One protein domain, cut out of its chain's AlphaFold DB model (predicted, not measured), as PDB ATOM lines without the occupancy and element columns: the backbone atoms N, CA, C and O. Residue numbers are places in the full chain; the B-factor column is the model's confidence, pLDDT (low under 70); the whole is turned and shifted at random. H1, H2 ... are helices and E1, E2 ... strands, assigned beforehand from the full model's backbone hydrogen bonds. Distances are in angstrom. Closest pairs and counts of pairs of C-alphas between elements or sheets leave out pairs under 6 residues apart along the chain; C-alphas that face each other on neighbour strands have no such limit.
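What this domain is: This is residues 2 to 61 of the 97 residues of an uncharacterized protein of Bacteroides pyogenes F0041 (UniProt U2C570). A long two-stranded ribbon runs from the hairpin E2 and E3 at one end to the short pair E1 and E4 at the other, and helix H2 lies by E4, with the small helix H1 packed on H2. The hairpin reaches away from both helices, and a long loop of residues 6 to 17 joins H1 to E1. The printed part has 60 residues with two named helices and four named strands, in the order H1, E1, E2, E3, E4, H2; the strands make two antiparallel sheets of two, E2 - E3 and E1 - E4. The class is mixed, helices and strands, and the whole is loose, with a radius of gyration of the C-alphas of 13.9 A and spans of 37 by 25 by 19 A.

Where its parts are: E3, residues 32 to 40, is 16.6 A from first to last C-alpha, and its neighbour E2, residues 24 to 29, is 14.1 A. E1 is residues 18 to 20, with a length of 7.2 A, and E4 is residues 43 to 45, with 6.8 A. H2, residues 48 to 60, is the longest helix, 18.5 A from C-alpha 48 at (-15.904, 5.572, -12.789) to C-alpha 60 at (-20.816, -6.396, 0.410). H1, residues 2 to 5, measures 5.0 A and begins with C-alpha 2 at (-30.984, 1.063, -7.038).

How they stand to each other: E2 and E3 form a hairpin, antiparallel at 155 degrees, with N 27 and O 34 at 2.9 A and N 29 and O 32 at 2.8 A, within hydrogen-bond range. E3 bends by 114 degrees at residue 37 and runs on into E4 across a break of 2 residues, at 75 degrees. E4 and E1 are antiparallel at 166 degrees, with N 19 and O 44, and N 44 and O 19, each at 2.9 A. The closest C-alphas of E4 and H2, those of Phe 45 and Val 51, are 6.5 A apart. H1 and H2 touch, and their closest C-alphas, those of Trp 4 and Val 54, are 5.2 A apart. H2 is apart from E1, E2 and E3. In H2 every O i to N i+4 pair is within hydrogen-bond range; H1 is too short for such a pair, and its 1 pair of O i and N i+3 is within range.

The domain as a whole: The two C-alphas farthest apart, those of Asn 30 and Gln 49, are 39.4 A apart. The printed part has no cut. The link from H1 to E1, 12 residues, is long; the other links are tight. The mean pLDDT of the printed part is 83.6, and residues 6 to 13 are under 70.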
ATOM      1  N   HIS A   2     -31.016  -0.082  -7.981       72.00
ATOM      2  CA  HIS A   2     -30.984   1.063  -7.038       72.00
ATOM      3  C   HIS A   2     -30.411   0.731  -5.646       72.00
ATOM      4  O   HIS A   2     -29.713   1.564  -5.079       72.00
ATOM      5  N   LYS A   3     -30.606  -0.509  -5.157       77.12
ATOM      6  CA  LYS A   3     -29.960  -1.060  -3.944       77.12
ATOM      7  C   LYS A   3     -28.446  -0.795  -3.891       77.12
ATOM      8  O   LYS A   3     -27.922  -0.493  -2.829       77.12
ATOM      9  N   TRP A   4     -27.751  -0.904  -5.022       81.44
ATOM     10  CA  TRP A   4     -26.291  -0.797  -5.084       81.44
ATOM     11  C   TRP A   4     -25.796   0.571  -5.563       81.44
ATOM     12  O   TRP A   4     -24.599   0.832  -5.476       81.44
ATOM     13  N   LEU A   5     -26.681   1.451  -6.048       75.25
ATOM     14  CA  LEU A   5     -26.291   2.761  -6.579       75.25
ATOM     15  C   LEU A   5     -25.933   3.784  -5.498       75.25
ATOM     16  O   LEU A   5     -25.150   4.685  -5.776       75.25
ATOM     17  N   SER A   6     -26.493   3.693  -4.289       60.94
ATOM     18  CA  SER A   6     -26.032   4.429  -3.097       60.94
ATOM     19  C   SER A   6     -26.963   4.196  -1.905       60.94
ATOM     20  O   SER A   6     -28.175   4.106  -2.068       60.94
ATOM     21  N   GLY A   7     -26.405   4.199  -0.688       53.47
ATOM     22  CA  GLY A   7     -27.189   4.208   0.556       53.47
ATOM     23  C   GLY A   7     -27.942   5.522   0.826       53.47
ATOM     24  O   GLY A   7     -28.894   5.513   1.594       53.47
ATOM     25  N   ASN A   8     -27.561   6.627   0.161       54.25
ATOM     26  CA  ASN A   8     -28.171   7.962   0.318       54.25
ATOM     27  C   ASN A   8     -28.845   8.514  -0.957       54.25
ATOM     28  O   ASN A   8     -29.238   9.674  -0.974       54.25
ATOM     29  N   ASN A   9     -28.986   7.709  -2.017       59.47
ATOM     30  CA  ASN A   9     -29.805   7.985  -3.208       59.47
ATOM     31  C   ASN A   9     -29.687   9.411  -3.802       59.47
ATOM     32  O   ASN A   9     -30.675   9.979  -4.265       59.47
ATOM     33  N   ASN A  10     -28.481   9.994  -3.817       60.41
ATOM     34  CA  ASN A  10     -28.245  11.357  -4.323       60.41
ATOM     35  C   ASN A  10     -28.555  11.523  -5.822       60.41
ATOM     36  O   ASN A  10     -28.625  12.657  -6.298       60.41
ATOM     37  N   GLU A  11     -28.731  10.420  -6.549       63.16
ATOM     38  CA  GLU A  11     -29.078  10.377  -7.974       63.16
ATOM     39  C   GLU A  11     -30.597  10.353  -8.221       63.16
ATOM     40  O   GLU A  11     -31.051  10.462  -9.360       63.16
ATOM     41  N   HIS A  12     -31.416  10.219  -7.173       63.47
ATOM     42  CA  HIS A  12     -32.868  10.225  -7.317       63.47
ATOM     43  C   HIS A  12     -33.380  11.603  -7.734       63.47
ATOM     44  O   HIS A  12     -33.044  12.615  -7.122       63.47
ATOM     45  N   GLY A  13     -34.207  11.642  -8.780       64.00
ATOM     46  CA  GLY A  13     -34.752  12.890  -9.321       64.00
ATOM     47  C   GLY A  13     -33.764  13.705 -10.164       64.00
ATOM     48  O   GLY A  13     -34.112  14.801 -10.599       64.00
ATOM     49  N   LYS A  14     -32.557  13.185 -10.420       76.00
ATOM     50  CA  LYS A  14     -31.566  13.791 -11.319       76.00
ATOM     51  C   LYS A  14     -31.507  13.050 -12.653       76.00
ATOM     52  O   LYS A  14     -32.013  11.936 -12.793       76.00
ATOM     53  N   ILE A  15     -30.875  13.683 -13.644       80.06
ATOM     54  CA  ILE A  15     -30.562  13.034 -14.921       80.06
ATOM     55  C   ILE A  15     -29.740  11.778 -14.626       80.06
ATOM     56  O   ILE A  15     -28.707  11.846 -13.966       80.06
ATOM     57  N   SER A  16     -30.210  10.631 -15.111       81.31
ATOM     58  CA  SER A  16     -29.523   9.360 -14.894       81.31
ATOM     59  C   SER A  16     -28.285   9.279 -15.784       81.31
ATOM     60  O   SER A  16     -28.395   9.218 -17.006       81.31
ATOM     61  N   LEU A  17     -27.103   9.257 -15.166       88.31
ATOM     62  CA  LEU A  17     -25.809   9.092 -15.843       88.31
ATOM     63  C   LEU A  17     -25.332   7.627 -15.839       88.31
ATOM     64  O   LEU A  17     -24.136   7.334 -15.780       88.31
ATOM     65  N   TYR A  18     -26.289   6.700 -15.880       87.69
ATOM     66  CA  TYR A  18     -26.071   5.259 -15.915       87.69
ATOM     67  C   TYR A  18     -27.179   4.566 -16.718       87.69
ATOM     68  O   TYR A  18     -28.271   5.108 -16.897       87.69
ATOM     69  N   SER A  19     -26.916   3.344 -17.174       88.44
ATOM     70  CA  SER A  19     -27.895   2.479 -17.835       88.44
ATOM     71  C   SER A  19     -27.658   1.008 -17.494       88.44
ATOM     72  O   SER A  19     -26.623   0.638 -16.935       88.44
ATOM     73  N   PHE A  20     -28.636   0.157 -17.797       88.88
ATOM     74  CA  PHE A  20     -28.530  -1.287 -17.612       88.88
ATOM     75  C   PHE A  20     -29.233  -2.036 -18.743       88.88
ATOM     76  O   PHE A  20     -30.216  -1.537 -19.295       88.88
ATOM     77  N   SER A  21     -28.722  -3.213 -19.103       89.12
ATOM     78  CA  SER A  21     -29.341  -4.062 -20.127       89.12
ATOM     79  C   SER A  21     -30.534  -4.841 -19.579       89.12
ATOM     80  O   SER A  21     -30.735  -4.968 -18.368       89.12
ATOM     81  N   TRP A  22     -31.283  -5.464 -20.489       87.69
ATOM     82  CA  TRP A  22     -32.166  -6.563 -20.125       87.69
ATOM     83  C   TRP A  22     -31.381  -7.728 -19.517       87.69
ATOM     84  O   TRP A  22     -30.194  -7.916 -19.798       87.69
ATOM     85  N   LEU A  23     -32.066  -8.511 -18.687       87.38
ATOM     86  CA  LEU A  23     -31.515  -9.722 -18.098       87.38
ATOM     87  C   LEU A  23     -31.473 -10.839 -19.140       87.38
ATOM     88  O   LEU A  23     -32.509 -11.275 -19.635       87.38
ATOM     89  N   GLN A  24     -30.268 -11.297 -19.447       89.94
ATOM     90  CA  GLN A  24     -29.969 -12.283 -20.474       89.94
ATOM     91  C   GLN A  24     -29.865 -13.695 -19.900       89.94
ATOM     92  O   GLN A  24     -29.649 -13.888 -18.700       89.94
ATOM     93  N   ASN A  25     -29.971 -14.687 -20.791       90.75
ATOM     94  CA  ASN A  25     -29.930 -16.115 -20.463       90.75
ATOM     95  C   ASN A  25     -31.007 -16.514 -19.433       90.75
ATOM     96  O   ASN A  25     -30.751 -17.190 -18.437       90.75
ATOM     97  N   VAL A  26     -32.238 -16.088 -19.698       88.56
ATOM     98  CA  VAL A  26     -33.412 -16.371 -18.868       88.56
ATOM     99  C   VAL A  26     -34.462 -17.154 -19.641       88.56
ATOM    100  O   VAL A  26     -34.518 -17.104 -20.868       88.56
ATOM    101  N   ASP A  27     -35.323 -17.849 -18.906       89.06
ATOM    102  CA  ASP A  27     -36.539 -18.453 -19.434       89.06
ATOM    103  C   ASP A  27     -37.707 -17.486 -19.289       89.06
ATOM    104  O   ASP A  27     -38.076 -17.105 -18.175       89.06
ATOM    105  N   ILE A  28     -38.324 -17.119 -20.409       88.00
ATOM    106  CA  ILE A  28     -39.592 -16.395 -20.395       88.00
ATOM    107  C   ILE A  28     -40.708 -17.434 -20.313       88.00
ATOM    108  O   ILE A  28     -40.868 -18.273 -21.196       88.00
ATOM    109  N   THR A  29     -41.479 -17.384 -19.234       87.38
ATOM    110  CA  THR A  29     -42.617 -18.270 -18.992       87.38
ATOM    111  C   THR A  29     -43.903 -17.457 -18.906       87.38
ATOM    112  O   THR A  29     -43.879 -16.246 -18.687       87.38
ATOM    113  N   ASN A  30     -45.051 -18.128 -18.979       87.88
ATOM    114  CA  ASN A  30     -46.351 -17.505 -18.720       87.88
ATOM    115  C   ASN A  30     -46.496 -16.920 -17.298       87.88
ATOM    116  O   ASN A  30     -47.416 -16.149 -17.052       87.88
ATOM    117  N   LYS A  31     -45.603 -17.277 -16.365       85.88
ATOM    118  CA  LYS A  31     -45.566 -16.769 -14.984       85.88
ATOM    119  C   LYS A  31     -44.504 -15.685 -14.767       85.88
ATOM    120  O   LYS A  31     -44.313 -15.250 -13.637       85.88
ATOM    121  N   GLY A  32     -43.813 -15.262 -15.825       86.00
ATOM    122  CA  GLY A  32     -42.735 -14.279 -15.768       86.00
ATOM    123  C   GLY A  32     -41.373 -14.869 -16.123       86.00
ATOM    124  O   GLY A  32     -41.272 -15.852 -16.860       86.00
ATOM    125  N   VAL A  33     -40.314 -14.242 -15.612       86.19
ATOM    126  CA  VAL A  33     -38.924 -14.551 -15.967       86.19
ATOM    127  C   VAL A  33     -38.319 -15.514 -14.948       86.19
ATOM    128  O   VAL A  33     -38.288 -15.223 -13.755       86.19
ATOM    129  N   LYS A  34     -37.798 -16.649 -15.416       87.44
ATOM    130  CA  LYS A  34     -37.060 -17.618 -14.602       87.44
ATOM    131  C   LYS A  34     -35.567 -17.527 -14.911       87.44
ATOM    132  O   LYS A  34     -35.144 -17.657 -16.057       87.44
ATOM    133  N   LEU A  35     -34.764 -17.335 -13.867       86.00
ATOM    134  CA  LEU A  35     -33.312 -17.223 -13.992       86.00
ATOM    135  C   LEU A  35     -32.656 -18.588 -14.177       86.00
ATOM    136  O   LEU A  35     -33.020 -19.565 -13.518       86.00
ATOM    137  N   ARG A  36     -31.638 -18.630 -15.033       86.56
ATOM    138  CA  ARG A  36     -30.737 -19.772 -15.203       86.56
ATOM    139  C   ARG A  36     -29.387 -19.491 -14.553       86.56
ATOM    140  O   ARG A  36     -29.020 -18.339 -14.313       86.56
ATOM    141  N   ASN A  37     -28.620 -20.548 -14.291       86.56
ATOM    142  CA  ASN A  37     -27.221 -20.361 -13.922       86.56
ATOM    143  C   ASN A  37     -26.479 -19.650 -15.067       86.56
ATOM    144  O   ASN A  37     -26.641 -20.027 -16.227       86.56
ATOM    145  N   GLY A  38     -25.711 -18.612 -14.735       88.19
ATOM    146  CA  GLY A  38     -25.096 -17.732 -15.728       88.19
ATOM    147  C   GLY A  38     -26.068 -16.753 -16.395       88.19
ATOM    148  O   GLY A  38     -25.782 -16.297 -17.498       88.19
ATOM    149  N   SER A  39     -27.224 -16.452 -15.789       90.12
ATOM    150  CA  SER A  39     -27.991 -15.253 -16.169       90.12
ATOM    151  C   SER A  39     -27.150 -14.015 -15.883       90.12
ATOM    152  O   SER A  39     -26.481 -13.956 -14.850       90.12
ATOM    153  N   TYR A  40     -27.185 -13.028 -16.769       90.12
ATOM    154  CA  TYR A  40     -26.355 -11.833 -16.642       90.12
ATOM    155  C   TYR A  40     -27.054 -10.606 -17.211       90.12
ATOM    156  O   TYR A  40     -27.986 -10.706 -18.001       90.12
ATOM    157  N   PHE A  41     -26.593  -9.435 -16.806       89.75
ATOM    158  CA  PHE A  41     -26.973  -8.153 -17.383       89.75
ATOM    159  C   PHE A  41     -25.775  -7.215 -17.257       89.75
ATOM    160  O   PHE A  41     -24.885  -7.446 -16.434       89.75
ATOM    161  N   THR A  42     -25.736  -6.168 -18.068       90.94
ATOM    162  CA  THR A  42     -24.677  -5.164 -18.018       90.94
ATOM    163  C   THR A  42     -25.146  -3.936 -17.251       90.94
ATOM    164  O   THR A  42     -26.320  -3.562 -17.289       90.94
ATOM    165  N   LEU A  43     -24.206  -3.296 -16.559       90.38
ATOM    166  CA  LEU A  43     -24.371  -1.980 -15.958       90.38
ATOM    167  C   LEU A  43     -23.347  -1.043 -16.593       90.38
ATOM    168  O   LEU A  43     -22.157  -1.347 -16.585       90.38
ATOM    169  N   ASN A  44     -23.809   0.087 -17.113       90.75
ATOM    170  CA  ASN A  44     -22.964   1.103 -17.725       90.75
ATOM    171  C   ASN A  44     -23.069   2.399 -16.930       90.75
ATOM    172  O   ASN A  44     -24.161   2.799 -16.526       90.75
ATOM    173  N   PHE A  45     -21.941   3.074 -16.744       89.81
ATOM    174  CA  PHE A  45     -21.849   4.304 -15.967       89.81
ATOM    175  C   PHE A  45     -21.010   5.326 -16.713       89.81
ATOM    176  O   PHE A  45     -20.000   4.977 -17.320       89.81
ATOM    177  N   TYR A  46     -21.409   6.590 -16.622       89.69
ATOM    178  CA  TYR A  46     -20.593   7.703 -17.095       89.69
ATOM    179  C   TYR A  46     -19.396   7.972 -16.166       89.69
ATOM    180  O   TYR A  46     -18.296   8.251 -16.634       89.69
ATOM    181  N   ASP A  47     -19.597   7.866 -14.847       88.25
ATOM    182  CA  ASP A  47     -18.569   8.139 -13.837       88.25
ATOM    183  C   ASP A  47     -17.985   6.843 -13.251       88.25
ATOM    184  O   ASP A  47     -18.689   6.010 -12.673       88.25
ATOM    185  N   VAL A  48     -16.660   6.706 -13.336       89.06
ATOM    186  CA  VAL A  48     -15.904   5.572 -12.789       89.06
ATOM    187  C   VAL A  48     -16.042   5.432 -11.269       89.06
ATOM    188  O   VAL A  48     -15.938   4.322 -10.741       89.06
ATOM    189  N   GLN A  49     -16.293   6.517 -10.533       88.81
ATOM    190  CA  GLN A  49     -16.524   6.438  -9.088       88.81
ATOM    191  C   GLN A  49     -17.829   5.703  -8.775       88.81
ATOM    192  O   GLN A  49     -17.876   4.919  -7.825       88.81
ATOM    193  N   GLN A  50     -18.860   5.866  -9.610       87.12
ATOM    194  CA  GLN A  50     -20.106   5.110  -9.470       87.12
ATOM    195  C   GLN A  50     -19.874   3.615  -9.701       87.12
ATOM    196  O   GLN A  50     -20.377   2.804  -8.926       87.12
ATOM    197  N   VAL A  51     -19.036   3.244 -10.677       89.88
ATOM    198  CA  VAL A  51     -18.642   1.840 -10.902       89.88
ATOM    199  C   VAL A  51     -18.015   1.248  -9.640       89.88
ATOM    200  O   VAL A  51     -18.445   0.194  -9.178       89.88
ATOM    201  N   LYS A  52     -17.030   1.937  -9.047       90.19
ATOM    202  CA  LYS A  52     -16.343   1.471  -7.829       90.19
ATOM    203  C   LYS A  52     -17.312   1.268  -6.669       90.19
ATOM    204  O   LYS A  52     -17.244   0.243  -5.995       90.19
ATOM    205  N   ASN A  53     -18.225   2.216  -6.464       89.44
ATOM    206  CA  ASN A  53     -19.231   2.135  -5.409       89.44
ATOM    207  C   ASN A  53     -20.185   0.958  -5.630       89.44
ATOM    208  O   ASN A  53     -20.441   0.199  -4.702       89.44
ATOM    209  N   VAL A  54     -20.669   0.768  -6.856       89.44
ATOM    210  CA  VAL A  54     -21.582  -0.329  -7.193       89.44
ATOM    211  C   VAL A  54     -20.902  -1.682  -7.035       89.44
ATOM    212  O   VAL A  54     -21.474  -2.563  -6.404       89.44
ATOM    213  N   VAL A  55     -19.676  -1.844  -7.541       91.31
ATOM    214  CA  VAL A  55     -18.905  -3.087  -7.378       91.31
ATOM    215  C   VAL A  55     -18.690  -3.387  -5.899       91.31
ATOM    216  O   VAL A  55     -18.972  -4.501  -5.465       91.31
ATOM    217  N   LYS A  56     -18.271  -2.394  -5.104       91.44
ATOM    218  CA  LYS A  56     -18.136  -2.539  -3.651       91.44
ATOM    219  C   LYS A  56     -19.451  -2.997  -3.009       91.44
ATOM    220  O   LYS A  56     -19.457  -3.985  -2.286       91.44
ATOM    221  N   ASN A  57     -20.560  -2.328  -3.314       89.69
ATOM    222  CA  ASN A  57     -21.867  -2.629  -2.727       89.69
ATOM    223  C   ASN A  57     -22.406  -4.009  -3.144       89.69
ATOM    224  O   ASN A  57     -23.090  -4.652  -2.354       89.69
ATOM    225  N   ILE A  58     -22.105  -4.478  -4.362       89.75
ATOM    226  CA  ILE A  58     -22.433  -5.843  -4.798       89.75
ATOM    227  C   ILE A  58     -21.610  -6.857  -4.003       89.75
ATOM    228  O   ILE A  58     -22.160  -7.853  -3.558       89.75
ATOM    229  N   LEU A  59     -20.312  -6.614  -3.801       88.88
ATOM    230  CA  LEU A  59     -19.464  -7.525  -3.028       88.88
ATOM    231  C   LEU A  59     -19.869  -7.581  -1.546       88.88
ATOM    232  O   LEU A  59     -19.788  -8.644  -0.938       88.88
ATOM    233  N   GLU A  60     -20.321  -6.462  -0.972       89.69
ATOM    234  CA  GLU A  60     -20.816  -6.396   0.410       89.69
ATOM    235  C   GLU A  60     -22.223  -6.992   0.573       89.69
ATOM    236  O   GLU A  60     -22.518  -7.593   1.603       89.69
ATOM    237  N   GLN A  61     -23.100  -6.822  -0.421       88.44
ATOM    238  CA  GLN A  61     -24.488  -7.296  -0.403       88.44
ATOM    239  C   GLN A  61     -24.857  -7.941  -1.745       88.44
ATOM    240  O   GLN A  61     -25.571  -7.330  -2.560       88.44
TER     241      GLN A  61